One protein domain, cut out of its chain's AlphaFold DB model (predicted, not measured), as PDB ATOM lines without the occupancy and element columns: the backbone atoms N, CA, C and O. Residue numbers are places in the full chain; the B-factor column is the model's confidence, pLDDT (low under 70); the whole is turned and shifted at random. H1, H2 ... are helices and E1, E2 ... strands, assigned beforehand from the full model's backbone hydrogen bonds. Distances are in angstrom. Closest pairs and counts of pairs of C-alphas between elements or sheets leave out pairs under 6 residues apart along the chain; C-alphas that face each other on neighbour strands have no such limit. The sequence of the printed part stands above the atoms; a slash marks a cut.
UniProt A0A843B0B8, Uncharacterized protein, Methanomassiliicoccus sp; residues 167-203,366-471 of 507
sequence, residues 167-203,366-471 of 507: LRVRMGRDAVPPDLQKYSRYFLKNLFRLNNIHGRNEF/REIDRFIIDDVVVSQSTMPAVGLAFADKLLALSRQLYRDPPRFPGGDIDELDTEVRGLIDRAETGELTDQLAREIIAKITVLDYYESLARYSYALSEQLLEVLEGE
ATOM      1  N   LEU A 167      29.036  56.616 -11.436       83.06
ATOM      2  CA  LEU A 167      28.362  55.666 -12.321       83.06
ATOM      3  C   LEU A 167      27.817  54.520 -11.485       83.06
ATOM      4  O   LEU A 167      28.580  53.808 -10.839       83.06
ATOM      5  N   ARG A 168      26.499  54.330 -11.532       85.69
ATOM      6  CA  ARG A 168      25.802  53.240 -10.851       85.69
ATOM      7  C   ARG A 168      25.185  52.298 -11.869       85.69
ATOM      8  O   ARG A 168      24.299  52.696 -12.620       85.69
ATOM      9  N   VAL A 169      25.600  51.039 -11.842       84.31
ATOM     10  CA  VAL A 169      24.972  49.956 -12.603       84.31
ATOM     11  C   VAL A 169      24.300  49.020 -11.610       84.31
ATOM     12  O   VAL A 169      24.959  48.391 -10.785       84.31
ATOM     13  N   ARG A 170      22.967  48.954 -11.659       82.88
ATOM     14  CA  ARG A 170      22.151  48.076 -10.811       82.88
ATOM     15  C   ARG A 170      21.400  47.094 -11.685       82.88
ATOM     16  O   ARG A 170      20.500  47.490 -12.421       82.88
ATOM     17  N   MET A 171      21.739  45.818 -11.566       79.75
ATOM     18  CA  MET A 171      20.968  44.756 -12.200       79.75
ATOM     19  C   MET A 171      19.882  44.280 -11.236       79.75
ATOM     20  O   MET A 171      20.169  43.813 -10.133       79.75
ATOM     21  N   GLY A 172      18.620  44.420 -11.650       67.25
ATOM     22  CA  GLY A 172      17.500  43.784 -10.955       67.25
ATOM     23  C   GLY A 172      17.602  42.258 -11.045       67.25
ATOM     24  O   GLY A 172      18.268  41.742 -11.938       67.25
ATOM     25  N   ARG A 173      16.920  41.530 -10.151       70.00
ATOM     26  CA  ARG A 173      17.001  40.056 -10.042       70.00
ATOM     27  C   ARG A 173      16.845  39.330 -11.385       70.00
ATOM     28  O   ARG A 173      17.584  38.393 -11.647       70.00
ATOM     29  N   ASP A 174      15.938  39.790 -12.243       75.25
ATOM     30  CA  ASP A 174      15.662  39.150 -13.539       75.25
ATOM     31  C   ASP A 174      16.714  39.462 -14.620       75.25
ATOM     32  O   ASP A 174      16.740  38.813 -15.662       75.25
ATOM     33  N   ALA A 175      17.578  40.454 -14.382       81.06
ATOM     34  CA  ALA A 175      18.626  40.895 -15.300       81.06
ATOM     35  C   ALA A 175      20.027  40.382 -14.919       81.06
ATOM     36  O   ALA A 175      20.945  40.494 -15.723       81.06
ATOM     37  N   VAL A 176      20.212  39.832 -13.709       83.50
ATOM     38  CA  VAL A 176      21.506  39.276 -13.279       83.50
ATOM     39  C   VAL A 176      21.790  37.978 -14.050       83.50
ATOM     40  O   VAL A 176      20.917  37.103 -14.053       83.50
ATOM     41  N   PRO A 177      22.991  37.781 -14.633       87.56
ATOM     42  CA  PRO A 177      23.305  36.556 -15.362       87.56
ATOM     43  C   PRO A 177      23.117  35.289 -14.517       87.56
ATOM     44  O   PRO A 177      23.491  35.283 -13.337       87.56
ATOM     45  N   PRO A 178      22.621  34.184 -15.107       88.50
ATOM     46  CA  PRO A 178      22.380  32.936 -14.380       88.50
ATOM     47  C   PRO A 178      23.616  32.402 -13.653       88.50
ATOM     48  O   PRO A 178      23.513  31.928 -12.522       88.50
ATOM     49  N   ASP A 179      24.792  32.516 -14.274       89.50
ATOM     50  CA  ASP A 179      26.046  32.057 -13.682       89.50
ATOM     51  C   ASP A 179      26.430  32.880 -12.450       89.50
ATOM     52  O   ASP A 179      26.819  32.311 -11.430       89.50
ATOM     53  N   LEU A 180      26.227  34.199 -12.474       88.69
ATOM     54  CA  LEU A 180      26.490  35.043 -11.311       88.69
ATOM     55  C   LEU A 180      25.529  34.723 -10.154       88.69
ATOM     56  O   LEU A 180      25.956  34.623  -9.001       88.69
ATOM     57  N   GLN A 181      24.242  34.492 -10.445       87.06
ATOM     58  CA  GLN A 181      23.265  34.068  -9.431       87.06
ATOM     59  C   GLN A 181      23.635  32.708  -8.825       87.06
ATOM     60  O   GLN A 181      23.638  32.536  -7.605       87.06
ATOM     61  N   LYS A 182      23.996  31.745  -9.675       89.62
ATOM     62  CA  LYS A 182      24.384  30.396  -9.261       89.62
ATOM     63  C   LYS A 182      25.656  30.412  -8.415       89.62
ATOM     64  O   LYS A 182      25.685  29.796  -7.349       89.62
ATOM     65  N   TYR A 183      26.706  31.092  -8.871       91.88
ATOM     66  CA  TYR A 183      28.007  31.057  -8.206       91.88
ATOM     67  C   TYR A 183      28.079  31.953  -6.968       91.88
ATOM     68  O   TYR A 183      28.755  31.566  -6.020       91.88
ATOM     69  N   SER A 184      27.325  33.058  -6.903       90.25
ATOM     70  CA  SER A 184      27.171  33.826  -5.652       90.25
ATOM     71  C   SER A 184      26.538  32.974  -4.552       90.25
ATOM     72  O   SER A 184      27.071  32.878  -3.447       90.25
ATOM     73  N   ARG A 185      25.442  32.273  -4.869       89.44
ATOM     74  CA  ARG A 185      24.789  31.335  -3.950       89.44
ATOM     75  C   ARG A 185      25.718  30.193  -3.547       89.44
ATOM     76  O   ARG A 185      25.797  29.870  -2.366       89.44
ATOM     77  N   TYR A 186      26.424  29.597  -4.507       91.56
ATOM     78  CA  TYR A 186      27.352  28.498  -4.239       91.56
ATOM     79  C   TYR A 186      28.510  28.934  -3.326       91.56
ATOM     80  O   TYR A 186      28.828  28.233  -2.368       91.56
ATOM     81  N   PHE A 187      29.072  30.124  -3.560       93.25
ATOM     82  CA  PHE A 187      30.094  30.721  -2.700       93.25
ATOM     83  C   PHE A 187      29.586  30.945  -1.273       93.25
ATOM     84  O   PHE A 187      30.222  30.499  -0.319       93.25
ATOM     85  N   LEU A 188      28.417  31.576  -1.111       90.94
ATOM     86  CA  LEU A 188      27.832  31.827   0.207       90.94
ATOM     87  C   LEU A 188      27.519  30.534   0.960       90.94
ATOM     88  O   LEU A 188      27.866  30.418   2.134       90.94
ATOM     89  N   LYS A 189      26.924  29.548   0.277       92.62
ATOM     90  CA  LYS A 189      26.650  28.218   0.832       92.62
ATOM     91  C   LYS A 189      27.925  27.574   1.364       92.62
ATOM     92  O   LYS A 189      27.954  27.131   2.511       92.62
ATOM     93  N   ASN A 190      28.991  27.545   0.569       94.00
ATOM     94  CA  ASN A 190      30.233  26.904   0.992       94.00
ATOM     95  C   ASN A 190      30.984  27.704   2.054       94.00
ATOM     96  O   ASN A 190      31.577  27.103   2.942       94.00
ATOM     97  N   LEU A 191      30.909  29.037   2.041       92.94
ATOM     98  CA  LEU A 191      31.444  29.859   3.124       92.94
ATOM     99  C   LEU A 191      30.689  29.614   4.442       92.94
ATOM    100  O   LEU A 191      31.300  29.572   5.512       92.94
ATOM    101  N   PHE A 192      29.374  29.406   4.371       92.62
ATOM    102  CA  PHE A 192      28.541  29.042   5.515       92.62
ATOM    103  C   PHE A 192      28.898  27.645   6.048       92.62
ATOM    104  O   PHE A 192      29.167  27.490   7.238       92.62
ATOM    105  N   ARG A 193      28.992  26.641   5.161       93.44
ATOM    106  CA  ARG A 193      29.429  25.272   5.500       93.44
ATOM    107  C   ARG A 193      30.837  25.261   6.096       93.44
ATOM    108  O   ARG A 193      31.074  24.574   7.083       93.44
ATOM    109  N   LEU A 194      31.751  26.065   5.554       92.81
ATOM    110  CA  LEU A 194      33.108  26.203   6.076       92.81
ATOM    111  C   LEU A 194      33.114  26.748   7.511       92.81
ATOM    112  O   LEU A 194      33.858  26.251   8.353       92.81
ATOM    113  N   ASN A 195      32.262  27.734   7.811       91.31
ATOM    114  CA  ASN A 195      32.115  28.289   9.159       91.31
ATOM    115  C   ASN A 195      31.388  27.362  10.143       91.31
ATOM    116  O   ASN A 195      31.498  27.554  11.353       91.31
ATOM    117  N   ASN A 196      30.678  26.352   9.639       92.06
ATOM    118  CA  ASN A 196      30.072  25.310  10.460       92.06
ATOM    119  C   ASN A 196      31.116  24.309  11.001       92.06
ATOM    120  O   ASN A 196      30.836  23.602  11.967       92.06
ATOM    121  N   ILE A 197      32.318  24.251  10.411       90.25
ATOM    122  CA  ILE A 197      33.397  23.347  10.835       90.25
ATOM    123  C   ILE A 197      34.170  23.944  12.018       90.25
ATOM    124  O   ILE A 197      34.593  25.100  11.990       90.25
ATOM    125  N   HIS A 198      34.447  23.128  13.037       86.44
ATOM    126  CA  HIS A 198      35.277  23.507  14.177       86.44
ATOM    127  C   HIS A 198      36.161  22.375  14.708       86.44
ATOM    128  O   HIS A 198      36.009  21.196  14.383       86.44
ATOM    129  N   GLY A 199      37.105  22.742  15.581       82.19
ATOM    130  CA  GLY A 199      37.929  21.783  16.314       82.19
ATOM    131  C   GLY A 199      38.712  20.846  15.390       82.19
ATOM    132  O   GLY A 199      39.587  21.292  14.653       82.19
ATOM    133  N   ARG A 200      38.430  19.541  15.477       81.94
ATOM    134  CA  ARG A 200      39.046  18.481  14.661       81.94
ATOM    135  C   ARG A 200      38.028  17.913  13.664       81.94
ATOM    136  O   ARG A 200      37.706  16.731  13.747       81.94
ATOM    137  N   ASN A 201      37.536  18.751  12.749       84.50
ATOM    138  CA  ASN A 201      36.515  18.392  11.750       84.50
ATOM    139  C   ASN A 201      35.154  18.024  12.369       84.50
ATOM    140  O   ASN A 201      34.465  17.117  11.905       84.50
ATOM    141  N   GLU A 202      34.789  18.702  13.454       87.19
ATOM    142  CA  GLU A 202      33.442  18.636  14.020       87.19
ATOM    143  C   GLU A 202      32.560  19.723  13.406       87.19
ATOM    144  O   GLU A 202      33.070  20.684  12.829       87.19
ATOM    145  N   PHE A 203      31.246  19.557  13.520       89.88
ATOM    146  CA  PHE A 203      30.263  20.476  12.961       89.88
ATOM    147  C   PHE A 203      29.361  21.007  14.073       89.88
ATOM    148  O   PHE A 203      28.918  20.223  14.915       89.88
ATOM    149  N   ARG A 366      44.939  56.440 -20.160       83.94
ATOM    150  CA  ARG A 366      44.545  57.322 -21.263       83.94
ATOM    151  C   ARG A 366      45.254  56.997 -22.577       83.94
ATOM    152  O   ARG A 366      44.738  57.403 -23.621       83.94
ATOM    153  N   GLU A 367      46.406  56.323 -22.539       84.25
ATOM    154  CA  GLU A 367      47.187  55.983 -23.735       84.25
ATOM    155  C   GLU A 367      46.565  54.802 -24.479       84.25
ATOM    156  O   GLU A 367      46.416  54.852 -25.700       84.25
ATOM    157  N   ILE A 368      46.164  53.765 -23.740       86.19
ATOM    158  CA  ILE A 368      45.546  52.554 -24.303       86.19
ATOM    159  C   ILE A 368      44.013  52.535 -24.199       86.19
ATOM    160  O   ILE A 368      43.394  51.615 -24.728       86.19
ATOM    161  N   ASP A 369      43.415  53.542 -23.553       88.50
ATOM    162  CA  ASP A 369      41.971  53.698 -23.324       88.50
ATOM    163  C   ASP A 369      41.335  52.489 -22.619       88.50
ATOM    164  O   ASP A 369      40.338  51.933 -23.077       88.50
ATOM    165  N   ARG A 370      41.947  52.049 -21.511       92.25
ATOM    166  CA  ARG A 370      41.490  50.888 -20.728       92.25
ATOM    167  C   ARG A 370      41.538  51.143 -19.233       92.25
ATOM    168  O   ARG A 370      42.425  51.835 -18.739       92.25
ATOM    169  N   PHE A 371      40.592  50.546 -18.518       94.69
ATOM    170  CA  PHE A 371      40.557  50.591 -17.063       94.69
ATOM    171  C   PHE A 371      41.676  49.753 -16.447       94.69
ATOM    172  O   PHE A 371      42.077  48.729 -17.002       94.69
ATOM    173  N   ILE A 372      42.148  50.177 -15.280       94.69
ATOM    174  CA  ILE A 372      43.082  49.452 -14.423       94.69
ATOM    175  C   ILE A 372      42.408  49.263 -13.068       94.69
ATOM    176  O   ILE A 372      41.937  50.231 -12.477       94.69
ATOM    177  N   ILE A 373      42.366  48.025 -12.579       93.69
ATOM    178  CA  ILE A 373      41.759  47.661 -11.295       93.69
ATOM    179  C   ILE A 373      42.810  47.000 -10.429       93.69
ATOM    180  O   ILE A 373      43.338  45.965 -10.828       93.69
ATOM    181  N   ASP A 374      43.096  47.590  -9.265       91.81
ATOM    182  CA  ASP A 374      44.146  47.125  -8.345       91.81
ATOM    183  C   ASP A 374      45.432  46.712  -9.114       91.81
ATOM    184  O   ASP A 374      45.930  45.597  -8.982       91.81
ATOM    185  N   ASP A 375      45.928  47.610  -9.979       90.56
ATOM    186  CA  ASP A 375      47.111  47.451 -10.849       90.56
ATOM    187  C   ASP A 375      46.985  46.459 -12.031       90.56
ATOM    188  O   ASP A 375      47.961  46.203 -12.746       90.56
ATOM    189  N   VAL A 376      45.789  45.935 -12.311       93.25
ATOM    190  CA  VAL A 376      45.524  45.033 -13.444       93.25
ATOM    191  C   VAL A 376      44.757  45.751 -14.550       93.25
ATOM    192  O   VAL A 376      43.620  46.175 -14.358       93.25
ATOM    193  N   VAL A 377      45.342  45.829 -15.749       93.19
ATOM    194  CA  VAL A 377      44.639  46.325 -16.944       93.19
ATOM    195  C   VAL A 377      43.456  45.411 -17.250       93.19
ATOM    196  O   VAL A 377      43.630  44.202 -17.390       93.19
ATOM    197  N   VAL A 378      42.268  45.978 -17.409       93.06
ATOM    198  CA  VAL A 378      41.039  45.256 -17.736       93.06
ATOM    199  C   VAL A 378      40.996  44.972 -19.233       93.06
ATOM    200  O   VAL A 378      41.073  45.879 -20.062       93.06
ATOM    201  N   SER A 379      40.928  43.689 -19.582       92.50
ATOM    202  CA  SER A 379      40.710  43.214 -20.945       92.50
ATOM    203  C   SER A 379      40.341  41.738 -20.950       92.50
ATOM    204  O   SER A 379      40.676  41.011 -20.013       92.50
ATOM    205  N   GLN A 380      39.786  41.249 -22.058       91.38
ATOM    206  CA  GLN A 380      39.529  39.814 -22.224       91.38
ATOM    207  C   GLN A 380      40.785  38.943 -22.007       91.38
ATOM    208  O   GLN A 380      40.707  37.869 -21.413       91.38
ATOM    209  N   SER A 381      41.968  39.411 -22.427       92.38
ATOM    210  CA  SER A 381      43.232  38.672 -22.254       92.38
ATOM    211  C   SER A 381      43.761  38.637 -20.817       92.38
ATOM    212  O   SER A 381      44.514  37.733 -20.463       92.38
ATOM    213  N   THR A 382      43.383  39.613 -19.993       92.44
ATOM    214  CA  THR A 382      43.819  39.763 -18.595       92.44
ATOM    215  C   THR A 382      42.711  39.425 -17.601       92.44
ATOM    216  O   THR A 382      42.928  39.509 -16.396       92.44
ATOM    217  N   MET A 383      41.551  38.971 -18.081       93.19
ATOM    218  CA  MET A 383      40.422  38.545 -17.260       93.19
ATOM    219  C   MET A 383      40.812  37.543 -16.157       93.19
ATOM    220  O   MET A 383      40.347  37.732 -15.038       93.19
ATOM    221  N   PRO A 384      41.720  36.560 -16.363       94.00
ATOM    222  CA  PRO A 384      42.183  35.717 -15.259       94.00
ATOM    223  C   PRO A 384      42.839  36.506 -14.116       94.00
ATOM    224  O   PRO A 384      42.621  36.186 -12.955       94.00
ATOM    225  N   ALA A 385      43.605  37.560 -14.421       94.25
ATOM    226  CA  ALA A 385      44.229  38.414 -13.410       94.25
ATOM    227  C   ALA A 385      43.203  39.314 -12.699       94.25
ATOM    228  O   ALA A 385      43.290  39.500 -11.490       94.25
ATOM    229  N   VAL A 386      42.188  39.805 -13.419       93.62
ATOM    230  CA  VAL A 386      41.049  40.518 -12.808       93.62
ATOM    231  C   VAL A 386      40.262  39.579 -11.885       93.62
ATOM    232  O   VAL A 386      39.913  39.950 -10.766       93.62
ATOM    233  N   GLY A 387      40.039  38.333 -12.311       94.69
ATOM    234  CA  GLY A 387      39.445  37.281 -11.486       94.69
ATOM    235  C   GLY A 387      40.254  37.014 -10.214       94.69
ATOM    236  O   GLY A 387      39.670  36.891  -9.143       94.69
ATOM    237  N   LEU A 388      41.589  37.012 -10.290       94.56
ATOM    238  CA  LEU A 388      42.447  36.904  -9.103       94.56
ATOM    239  C   LEU A 388      42.265  38.086  -8.142       94.56
ATOM    240  O   LEU A 388      42.161  37.854  -6.942       94.56
ATOM    241  N   ALA A 389      42.128  39.321  -8.637       94.00
ATOM    242  CA  ALA A 389      41.848  40.473  -7.775       94.00
ATOM    243  C   ALA A 389      40.519  40.307  -7.009       94.00
ATOM    244  O   ALA A 389      40.451  40.569  -5.807       94.00
ATOM    245  N   PHE A 390      39.466  39.799  -7.664       94.62
ATOM    246  CA  PHE A 390      38.221  39.432  -6.978       94.62
ATOM    247  C   PHE A 390      38.423  38.299  -5.970       94.62
ATOM    248  O   PHE A 390      37.939  38.393  -4.840       94.62
ATOM    249  N   ALA A 391      39.125  37.236  -6.367       94.69
ATOM    250  CA  ALA A 391      39.392  36.088  -5.511       94.69
ATOM    251  C   ALA A 391      40.150  36.501  -4.243       94.69
ATOM    252  O   ALA A 391      39.781  36.067  -3.156       94.69
ATOM    253  N   ASP A 392      41.131  37.396  -4.352       93.81
ATOM    254  CA  ASP A 392      41.906  37.908  -3.223       93.81
ATOM    255  C   ASP A 392      41.033  38.678  -2.226       93.81
ATOM    256  O   ASP A 392      41.129  38.456  -1.015       93.81
ATOM    257  N   LYS A 393      40.129  39.542  -2.708       92.81
ATOM    258  CA  LYS A 393      39.193  40.283  -1.842       92.81
ATOM    259  C   LYS A 393      38.170  39.353  -1.189       92.81
ATOM    260  O   LYS A 393      37.925  39.468   0.010       92.81
ATOM    261  N   LEU A 394      37.605  38.412  -1.946       93.56
ATOM    262  CA  LEU A 394      36.665  37.409  -1.431       93.56
ATOM    263  C   LEU A 394      37.335  36.465  -0.420       93.56
ATOM    264  O   LEU A 394      36.725  36.091   0.582       93.56
ATOM    265  N   LEU A 395      38.598  36.105  -0.638       93.44
ATOM    266  CA  LEU A 395      39.393  35.305   0.290       93.44
ATOM    267  C   LEU A 395      39.717  36.094   1.561       93.44
ATOM    268  O   LEU A 395      39.588  35.562   2.664       93.44
ATOM    269  N   ALA A 396      40.099  37.366   1.434       91.12
ATOM    270  CA  ALA A 396      40.316  38.253   2.573       91.12
ATOM    271  C   ALA A 396      39.039  38.403   3.414       91.12
ATOM    272  O   ALA A 396      39.095  38.248   4.634       91.12
ATOM    273  N   LEU A 397      37.890  38.608   2.762       89.88
ATOM    274  CA  LEU A 397      36.571  38.616   3.394       89.88
ATOM    275  C   LEU A 397      36.298  37.295   4.129       89.88
ATOM    276  O   LEU A 397      35.946  37.284   5.305       89.88
ATOM    277  N   SER A 398      36.517  36.166   3.457       91.75
ATOM    278  CA  SER A 398      36.279  34.837   4.027       91.75
ATOM    279  C   SER A 398      37.149  34.567   5.253       91.75
ATOM    280  O   SER A 398      36.673  33.982   6.219       91.75
ATOM    281  N   ARG A 399      38.402  35.038   5.260       90.75
ATOM    282  CA  ARG A 399      39.303  34.954   6.421       90.75
ATOM    283  C   ARG A 399      38.826  35.797   7.599       90.75
ATOM    284  O   ARG A 399      38.998  35.372   8.735       90.75
ATOM    285  N   GLN A 400      38.244  36.968   7.341       86.50
ATOM    286  CA  GLN A 400      37.654  37.816   8.384       86.50
ATOM    287  C   GLN A 400      36.389  37.186   8.974       86.50
ATOM    288  O   GLN A 400      36.143  37.288  10.174       86.50
ATOM    289  N   LEU A 401      35.604  36.517   8.129       86.69
ATOM    290  CA  LEU A 401      34.392  35.812   8.529       86.69
ATOM    291  C   LEU A 401      34.672  34.465   9.179       86.69
ATOM    292  O   LEU A 401      33.826  33.974   9.916       86.69
ATOM    293  N   TYR A 402      35.840  33.873   8.955       86.94
ATOM    294  CA  TYR A 402      36.180  32.597   9.558       86.94
ATOM    295  C   TYR A 402      36.356  32.728  11.070       86.94
ATOM    296  O   TYR A 402      37.072  33.602  11.555       86.94
ATOM    297  N   ARG A 403      35.707  31.838  11.825       79.44
ATOM    298  CA  ARG A 403      35.668  31.893  13.295       79.44
ATOM    299  C   ARG A 403      37.052  31.905  13.961       79.44
ATOM    300  O   ARG A 403      37.215  32.544  14.996       79.44
ATOM    301  N   ASP A 404      38.030  31.197  13.397       81.31
ATOM    302  CA  ASP A 404      39.410  31.130  13.903       81.31
ATOM    303  C   ASP A 404      40.395  31.488  12.775       81.31
ATOM    304  O   ASP A 404      40.967  30.587  12.155       81.31
ATOM    305  N   PRO A 405      40.584  32.786  12.450       81.25
ATOM    306  CA  PRO A 405      41.368  33.213  11.287       81.25
ATOM    307  C   PRO A 405      42.779  32.595  11.188       81.25
ATOM    308  O   PRO A 405      43.172  32.217  10.084       81.25
ATOM    309  N   PRO A 406      43.541  32.411  12.292       82.12
ATOM    310  CA  PRO A 406      44.821  31.692  12.269       82.12
ATOM    311  C   PRO A 406      44.761  30.248  11.755       82.12
ATOM    312  O   PRO A 406      45.787  29.716  11.334       82.12
ATOM    313  N   ARG A 407      43.595  29.598  11.820       81.38
ATOM    314  CA  ARG A 407      43.361  28.226  11.348       81.38
ATOM    315  C   ARG A 407      42.582  28.159  10.040       81.38
ATOM    316  O   ARG A 407      42.127  27.075   9.680       81.38
ATOM    317  N   PHE A 408      42.414  29.282   9.342       84.44
ATOM    318  CA  PHE A 408      41.778  29.278   8.030       84.44
ATOM    319  C   PHE A 408      42.447  28.218   7.134       84.44
ATOM    320  O   PHE A 408      43.683  28.202   7.068       84.44
ATOM    321  N   PRO A 409      41.682  27.324   6.478       83.19
ATOM    322  CA  PRO A 409      42.269  26.226   5.722       83.19
ATOM    323  C   PRO A 409      43.260  26.735   4.677       83.19
ATOM    324  O   PRO A 409      42.971  27.688   3.956       83.19
ATOM    325  N   GLY A 410      44.432  26.103   4.594       75.06
ATOM    326  CA  GLY A 410      45.430  26.414   3.572       75.06
ATOM    327  C   GLY A 410      44.917  26.137   2.155       75.06
ATOM    328  O   GLY A 410      43.948  25.405   1.972       75.06
ATOM    329  N   GLY A 411      45.563  26.746   1.162       65.31
ATOM    330  CA  GLY A 411      45.145  26.702  -0.243       65.31
ATOM    331  C   GLY A 411      45.874  25.680  -1.119       65.31
ATOM    332  O   GLY A 411      45.848  25.848  -2.334       65.31
ATOM    333  N   ASP A 412      46.553  24.671  -0.557       83.31
ATOM    334  CA  ASP A 412      47.090  23.573  -1.381       83.31
ATOM    335  C   ASP A 412      45.956  22.596  -1.725       83.31
ATOM    336  O   ASP A 412      45.686  21.618  -1.026       83.31
ATOM    337  N   ILE A 413      45.210  22.962  -2.766       86.69
ATOM    338  CA  ILE A 413      44.011  22.252  -3.222       86.69
ATOM    339  C   ILE A 413      44.385  20.880  -3.796       86.69
ATOM    340  O   ILE A 413      43.635  19.926  -3.602       86.69
ATOM    341  N   ASP A 414      45.545  20.760  -4.449       88.19
ATOM    342  CA  ASP A 414      46.003  19.510  -5.066       88.19
ATOM    343  C   ASP A 414      46.393  18.473  -4.001       88.19
ATOM    344  O   ASP A 414      46.042  17.290  -4.114       88.19
ATOM    345  N   GLU A 415      47.088  18.905  -2.942       89.38
ATOM    346  CA  GLU A 415      47.373  18.050  -1.786       89.38
ATOM    347  C   GLU A 415      46.069  17.624  -1.100       89.38
ATOM    348  O   GLU A 415      45.855  16.432  -0.866       89.38
ATOM    349  N   LEU A 416      45.153  18.566  -0.860       88.62
ATOM    350  CA  LEU A 416      43.873  18.288  -0.211       88.62
ATOM    351  C   LEU A 416      42.986  17.326  -1.024       88.62
ATOM    352  O   LEU A 416      42.390  16.417  -0.447       88.62
ATOM    353  N   ASP A 417      42.909  17.482  -2.346       90.25
ATOM    354  CA  ASP A 417      42.180  16.571  -3.242       90.25
ATOM    355  C   ASP A 417      42.798  15.163  -3.226       90.25
ATOM    356  O   ASP A 417      42.083  14.160  -3.130       90.25
ATOM    357  N   THR A 418      44.131  15.070  -3.213       92.12
ATOM    358  CA  THR A 418      44.843  13.790  -3.079       92.12
ATOM    359  C   THR A 418      44.542  13.116  -1.738       92.12
ATOM    360  O   THR A 418      44.272  11.912  -1.694       92.12
ATOM    361  N   GLU A 419      44.548  13.878  -0.642       89.56
ATOM    362  CA  GLU A 419      44.187  13.375   0.684       89.56
ATOM    363  C   GLU A 419      42.740  12.874   0.731       89.56
ATOM    364  O   GLU A 419      42.491  11.780   1.240       89.56
ATOM    365  N   VAL A 420      41.789  13.637   0.182       91.12
ATOM    366  CA  VAL A 420      40.371  13.251   0.134       91.12
ATOM    367  C   VAL A 420      40.182  11.955  -0.643       91.12
ATOM    368  O   VAL A 420      39.528  11.045  -0.135       91.12
ATOM    369  N   ARG A 421      40.801  11.816  -1.822       91.31
ATOM    370  CA  ARG A 421      40.750  10.567  -2.602       91.31
ATOM    371  C   ARG A 421      41.299   9.388  -1.807       91.31
ATOM    372  O   ARG A 421      40.646   8.356  -1.722       91.31
ATOM    373  N   GLY A 422      42.436   9.567  -1.132       91.12
ATOM    374  CA  GLY A 422      43.004   8.528  -0.274       91.12
ATOM    375  C   GLY A 422      42.103   8.143   0.909       91.12
ATOM    376  O   GLY A 422      42.068   6.978   1.307       91.12
ATOM    377  N   LEU A 423      41.358   9.093   1.482       90.88
ATOM    378  CA  LEU A 423      40.383   8.818   2.542       90.88
ATOM    379  C   LEU A 423      39.151   8.072   2.019       90.88
ATOM    380  O   LEU A 423      38.686   7.152   2.693       90.88
ATOM    381  N   ILE A 424      38.660   8.428   0.829       91.12
ATOM    382  CA  ILE A 424      37.555   7.732   0.158       91.12
ATOM    383  C   ILE A 424      37.968   6.293  -0.172       91.12
ATOM    384  O   ILE A 424      37.277   5.364   0.235       91.12
ATOM    385  N   ASP A 425      39.142   6.083  -0.773       89.94
ATOM    386  CA  ASP A 425      39.663   4.744  -1.080       89.94
ATOM    387  C   ASP A 425      39.783   3.880   0.189       89.94
ATOM    388  O   ASP A 425      39.458   2.689   0.202       89.94
ATOM    389  N   ARG A 426      40.227   4.476   1.305       86.44
ATOM    390  CA  ARG A 426      40.274   3.804   2.613       86.44
ATOM    391  C   ARG A 426      38.886   3.474   3.159       86.44
ATOM    392  O   ARG A 426      38.743   2.444   3.814       86.44
ATOM    393  N   ALA A 427      37.898   4.333   2.934       89.12
ATOM    394  CA  ALA A 427      36.519   4.091   3.341       89.12
ATOM    395  C   ALA A 427      35.871   2.971   2.514       89.12
ATOM    396  O   ALA A 427      35.134   2.163   3.067       89.12
ATOM    397  N   GLU A 428      36.182   2.885   1.219       88.38
ATOM    398  CA  GLU A 428      35.682   1.834   0.327       88.38
ATOM    399  C   GLU A 428      36.342   0.471   0.582       88.38
ATOM    400  O   GLU A 428      35.711  -0.574   0.418       88.38
ATOM    401  N   THR A 429      37.616   0.466   0.985       84.88
ATOM    402  CA  THR A 429      38.391  -0.762   1.246       84.88
ATOM    403  C   THR A 429      38.359  -1.231   2.704       84.88
ATOM    404  O   THR A 429      38.761  -2.364   2.986       84.88
ATOM    405  N   GLY A 430      37.895  -0.389   3.630       79.19
ATOM    406  CA  GLY A 430      37.793  -0.657   5.066       79.19
ATOM    407  C   GLY A 430      36.379  -0.452   5.623       79.19
ATOM    408  O   GLY A 430      35.398  -0.471   4.889       79.19
ATOM    409  N   GLU A 431      36.261  -0.272   6.943       78.56
ATOM    410  CA  GLU A 431      34.998   0.122   7.585       78.56
ATOM    411  C   GLU A 431      34.876   1.654   7.614       78.56
ATOM    412  O   GLU A 431      35.716   2.347   8.199       78.56
ATOM    413  N   LEU A 432      33.813   2.187   7.004       88.00
ATOM    414  CA  LEU A 432      33.426   3.589   7.139       88.00
ATOM    415  C   LEU A 432      33.004   3.852   8.593       88.00
ATOM    416  O   LEU A 432      31.997   3.329   9.063       88.00
ATOM    417  N   THR A 433      33.783   4.667   9.303       89.38
ATOM    418  CA  THR A 433      33.470   5.107  10.672       89.38
ATOM    419  C   THR A 433      32.948   6.539  10.665       89.38
ATOM    420  O   THR A 433      33.330   7.329   9.803       89.38
ATOM    421  N   ASP A 434      32.164   6.923  11.674       86.94
ATOM    422  CA  ASP A 434      31.643   8.294  11.809       86.94
ATOM    423  C   ASP A 434      32.752   9.354  11.867       86.94
ATOM    424  O   ASP A 434      32.566  10.501  11.465       86.94
ATOM    425  N   GLN A 435      33.926   9.001  12.397       89.19
ATOM    426  CA  GLN A 435      35.078   9.901  12.411       89.19
ATOM    427  C   GLN A 435      35.658  10.089  11.003       89.19
ATOM    428  O   GLN A 435      35.949  11.219  10.617       89.19
ATOM    429  N   LEU A 436      35.792   9.000  10.239       90.31
ATOM    430  CA  LEU A 436      36.283   9.047   8.864       90.31
ATOM    431  C   LEU A 436      35.305   9.794   7.949       90.31
ATOM    432  O   LEU A 436      35.729  10.632   7.162       90.31
ATOM    433  N   ALA A 437      34.000   9.545   8.097       90.31
ATOM    434  CA  ALA A 437      32.960  10.250   7.353       90.31
ATOM    435  C   ALA A 437      33.021  11.766   7.603       90.31
ATOM    436  O   ALA A 437      33.058  12.547   6.654       90.31
ATOM    437  N   ARG A 438      33.123  12.190   8.872       91.38
ATOM    438  CA  ARG A 438      33.264  13.610   9.232       91.38
ATOM    439  C   ARG A 438      34.523  14.245   8.651       91.38
ATOM    440  O   ARG A 438      34.459  15.360   8.144       91.38
ATOM    441  N   GLU A 439      35.652  13.540   8.693       92.12
ATOM    442  CA  GLU A 439      36.902  14.022   8.101       92.12
ATOM    443  C   GLU A 439      36.783  14.214   6.583       92.12
ATOM    444  O   GLU A 439      37.192  15.258   6.073       92.12
ATOM    445  N   ILE A 440      36.179  13.253   5.878       92.12
ATOM    446  CA  ILE A 440      35.929  13.344   4.435       92.12
ATOM    447  C   ILE A 440      35.032  14.548   4.125       92.12
ATOM    448  O   ILE A 440      35.404  15.384   3.305       92.12
ATOM    449  N   ILE A 441      33.891  14.687   4.812       93.00
ATOM    450  CA  ILE A 441      32.936  15.784   4.573       93.00
ATOM    451  C   ILE A 441      33.581  17.148   4.845       93.00
ATOM    452  O   ILE A 441      33.408  18.080   4.058       93.00
ATOM    453  N   ALA A 442      34.354  17.280   5.927       92.31
ATOM    454  CA  ALA A 442      35.025  18.534   6.260       92.31
ATOM    455  C   ALA A 442      36.052  18.930   5.191       92.31
ATOM    456  O   ALA A 442      36.079  20.081   4.759       92.31
ATOM    457  N   LYS A 443      36.864  17.978   4.712       92.75
ATOM    458  CA  LYS A 443      37.856  18.241   3.659       92.75
ATOM    459  C   LYS A 443      37.204  18.539   2.303       92.75
ATOM    460  O   LYS A 443      37.633  19.475   1.636       92.75
ATOM    461  N   ILE A 444      36.135  17.826   1.935       93.31
ATOM    462  CA  ILE A 444      35.334  18.137   0.737       93.31
ATOM    463  C   ILE A 444      34.745  19.546   0.833       93.31
ATOM    464  O   ILE A 444      34.817  20.300  -0.126       93.31
ATOM    465  N   THR A 445      34.242  19.952   2.001       93.81
ATOM    466  CA  THR A 445      33.700  21.308   2.202       93.81
ATOM    467  C   THR A 445      34.752  22.391   1.939       93.81
ATOM    468  O   THR A 445      34.437  23.438   1.375       93.81
ATOM    469  N   VAL A 446      36.013  22.149   2.318       93.88
ATOM    470  CA  VAL A 446      37.124  23.067   2.017       93.88
ATOM    471  C   VAL A 446      37.416  23.110   0.511       93.88
ATOM    472  O   VAL A 446      37.607  24.200  -0.028       93.88
ATOM    473  N   LEU A 447      37.408  21.964  -0.181       94.12
ATOM    474  CA  LEU A 447      37.568  21.906  -1.643       94.12
ATOM    475  C   LEU A 447      36.438  22.654  -2.367       94.12
ATOM    476  O   LEU A 447      36.713  23.537  -3.179       94.12
ATOM    477  N   ASP A 448      35.184  22.368  -2.006       95.12
ATOM    478  CA  ASP A 448      33.986  23.017  -2.550       95.12
ATOM    479  C   ASP A 448      34.044  24.541  -2.365       95.12
ATOM    480  O   ASP A 448      33.661  25.311  -3.251       95.12
ATOM    481  N   TYR A 449      34.539  25.002  -1.211       95.44
ATOM    482  CA  TYR A 449      34.734  26.422  -0.947       95.44
ATOM    483  C   TYR A 449      35.709  27.053  -1.949       95.44
ATOM    484  O   TYR A 449      35.349  28.041  -2.595       95.44
ATOM    485  N   TYR A 450      36.898  26.480  -2.142       95.31
ATOM    486  CA  TYR A 450      37.875  27.031  -3.084       95.31
ATOM    487  C   TYR A 450      37.407  26.953  -4.544       95.31
ATOM    488  O   TYR A 450      37.614  27.901  -5.305       95.31
ATOM    489  N   GLU A 451      36.707  25.884  -4.927       94.75
ATOM    490  CA  GLU A 451      36.063  25.786  -6.240       94.75
ATOM    491  C   GLU A 451      35.014  26.892  -6.429       94.75
ATOM    492  O   GLU A 451      34.975  27.559  -7.468       94.75
ATOM    493  N   SER A 452      34.177  27.131  -5.416       94.94
ATOM    494  CA  SER A 452      33.154  28.177  -5.466       94.94
ATOM    495  C   SER A 452      33.741  29.587  -5.522       94.94
ATOM    496  O   SER A 452      33.237  30.420  -6.277       94.94
ATOM    497  N   LEU A 453      34.842  29.840  -4.805       95.19
ATOM    498  CA  LEU A 453      35.597  31.091  -4.846       95.19
ATOM    499  C   LEU A 453      36.129  31.363  -6.261       95.19
ATOM    500  O   LEU A 453      35.944  32.459  -6.795       95.19
ATOM    501  N   ALA A 454      36.745  30.360  -6.891       94.62
ATOM    502  CA  ALA A 454      37.280  30.473  -8.247       94.62
ATOM    503  C   ALA A 454      36.175  30.720  -9.289       94.62
ATOM    504  O   ALA A 454      36.301  31.590 -10.148       94.62
ATOM    505  N   ARG A 455      35.052  29.997  -9.197       95.62
ATOM    506  CA  ARG A 455      33.927  30.169 -10.128       95.62
ATOM    507  C   ARG A 455      33.235  31.516  -9.971       95.62
ATOM    508  O   ARG A 455      32.899  32.150 -10.968       95.62
ATOM    509  N   TYR A 456      33.030  31.961  -8.734       95.06
ATOM    510  CA  TYR A 456      32.353  33.226  -8.487       95.06
ATOM    511  C   TYR A 456      33.215  34.427  -8.883       95.06
ATOM    512  O   TYR A 456      32.723  35.337  -9.545       95.06
ATOM    513  N   SER A 457      34.513  34.402  -8.562       95.25
ATOM    514  CA  SER A 457      35.457  35.442  -8.993       95.25
ATOM    515  C   SER A 457      35.564  35.545 -10.518       95.25
ATOM    516  O   SER A 457      35.568  36.654 -11.052       95.25
ATOM    517  N   TYR A 458      35.557  34.413 -11.227       94.94
ATOM    518  CA  TYR A 458      35.495  34.399 -12.687       94.94
ATOM    519  C   TYR A 458      34.209  35.058 -13.212       94.94
ATOM    520  O   TYR A 458      34.288  35.972 -14.031       94.94
ATOM    521  N   ALA A 459      33.039  34.663 -12.701       93.75
ATOM    522  CA  ALA A 459      31.758  35.232 -13.133       93.75
ATOM    523  C   ALA A 459      31.651  36.744 -12.853       93.75
ATOM    524  O   ALA A 459      31.123  37.493 -13.674       93.75
ATOM    525  N   LEU A 460      32.195  37.213 -11.723       93.75
ATOM    526  CA  LEU A 460      32.305  38.645 -11.423       93.75
ATOM    527  C   LEU A 460      33.208  39.362 -12.430       93.75
ATOM    528  O   LEU A 460      32.858  40.445 -12.892       93.75
ATOM    529  N   SER A 461      34.347  38.761 -12.788       94.12
ATOM    530  CA  SER A 461      35.278  39.353 -13.755       94.12
ATOM    531  C   SER A 461      34.688  39.456 -15.163       94.12
ATOM    532  O   SER A 461      34.901  40.465 -15.830       94.12
ATOM    533  N   GLU A 462      33.904  38.465 -15.590       93.75
ATOM    534  CA  GLU A 462      33.210  38.471 -16.880       93.75
ATOM    535  C   GLU A 462      32.142  39.571 -16.926       93.75
ATOM    536  O   GLU A 462      32.142  40.396 -17.840       93.75
ATOM    537  N   GLN A 463      31.293  39.651 -15.895       92.25
ATOM    538  CA  GLN A 463      30.263  40.687 -15.824       92.25
ATOM    539  C   GLN A 463      30.865  42.095 -15.752       92.25
ATOM    540  O   GLN A 463      30.347  43.037 -16.355       92.25
ATOM    541  N   LEU A 464      31.953  42.255 -15.004       92.75
ATOM    542  CA  LEU A 464      32.653  43.524 -14.915       92.75
ATOM    543  C   LEU A 464      33.249  43.934 -16.266       92.75
ATOM    544  O   LEU A 464      33.139  45.098 -16.645       92.75
ATOM    545  N   LEU A 465      33.861  42.991 -16.989       92.88
ATOM    546  CA  LEU A 465      34.425  43.242 -18.311       92.88
ATOM    547  C   LEU A 465      33.346  43.739 -19.280       92.88
ATOM    548  O   LEU A 465      33.561  44.740 -19.954       92.88
ATOM    549  N   GLU A 466      32.173  43.101 -19.288       90.94
ATOM    550  CA  GLU A 466      31.036  43.521 -20.117       90.94
ATOM    551  C   GLU A 466      30.611  44.968 -19.826       90.94
ATOM    552  O   GLU A 466      30.342  45.739 -20.745       90.94
ATOM    553  N   VAL A 467      30.599  45.369 -18.552       89.56
ATOM    554  CA  VAL A 467      30.232  46.739 -18.167       89.56
ATOM    555  C   VAL A 467      31.316  47.751 -18.543       89.56
ATOM    556  O   VAL A 467      30.989  48.843 -19.006       89.56
ATOM    557  N   LEU A 468      32.592  47.413 -18.343       91.38
ATOM    558  CA  LEU A 468      33.719  48.328 -18.551       91.38
ATOM    559  C   LEU A 468      34.163  48.452 -20.016       91.38
ATOM    560  O   LEU A 468      34.665  49.506 -20.402       91.38
ATOM    561  N   GLU A 469      33.989  47.409 -20.827       90.00
ATOM    562  CA  GLU A 469      34.220  47.455 -22.279       90.00
ATOM    563  C   GLU A 469      32.952  47.842 -23.061       90.00
ATOM    564  O   GLU A 469      33.030  48.137 -24.254       90.00
ATOM    565  N   GLY A 470      31.790  47.857 -22.401       88.69
ATOM    566  CA  GLY A 470      30.500  48.162 -23.005       88.69
ATOM    567  C   GLY A 470      30.184  49.651 -23.155       88.69
ATOM    568  O   GLY A 470      30.958  50.552 -22.812       88.69
ATOM    569  N   GLU A 471      28.977  49.901 -23.657       88.56
ATOM    570  CA  GLU A 471      28.414  51.234 -23.846       88.56
ATOM    571  C   GLU A 471      27.308  51.524 -22.828       88.56
ATOM    572  O   GLU A 471      26.557  50.642 -22.408       88.56
TER     573      GLU A 471
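Overview. This is residues 167 to 203 and 366 to 471 of the 507 residues of an uncharacterized protein of Methanomassiliicoccus sp (UniProt A0A843B0B8). One long helix, H4, makes the long axis, and three shorter helices, H1, H2 and H3, pack on it. H3 folds back along the first part of H4 as a helical hairpin, H1 and H2 cross H4 farther along, and the short strands E1 and E2 lie toward its last residues. The printed part has 143 residues, with four named helices and two named strands in the order E1 H1 E2 H2 H3 H4; the class is mostly helix. The whole is loose, with a radius of gyration of the C-alphas of 18.7 A, and spans 63 by 32 by 29 A.

Along the chain. E1 is residues 167 to 171, from C-alpha 167 at (28.362, 55.666, -12.321). H1 is residues 178 to 196, 27.1 A long. E2 is residues 370 to 373. H2 is residues 383 to 401, 26.6 A, and H3 residues 413 to 429, 24.1 A. H4, residues 434 to 469, runs 52.0 A to C-alpha 469 at (34.220, 47.455, -22.279).

Arrangement. H4 is the hub. H1 touches it, closest at the C-alphas of Phe 187 and Ser 452, 4.8 A, opposite ways at a shallow tilt of 34.9 degrees, only just short of steep. H2 touches residues 453 to 465 of H4, closest at the C-alphas of Gly 387 and Tyr 458, 5.0 A, at a steep tilt of 48 degrees. H3 touches residues 436 to 450 of H4, closest at the C-alphas of Val 420 and Ile 440, 6.2 A, at 36 degrees, only just steep. E1 and E2 pair with no named strand. In H1, H2, H3 and H4 every O i to N i+4 pair is within hydrogen-bond range.

Size, cuts and confidence. The C-alphas farthest apart, of Glu 367 and Glu 431, are 65.2 A apart. Residues 204 to 365 are not printed, and C-alphas 203 and 366 are 52.3 A apart across the cut. The link from H2 to H3 is long. Residues 172 and 411 have pLDDT under 70.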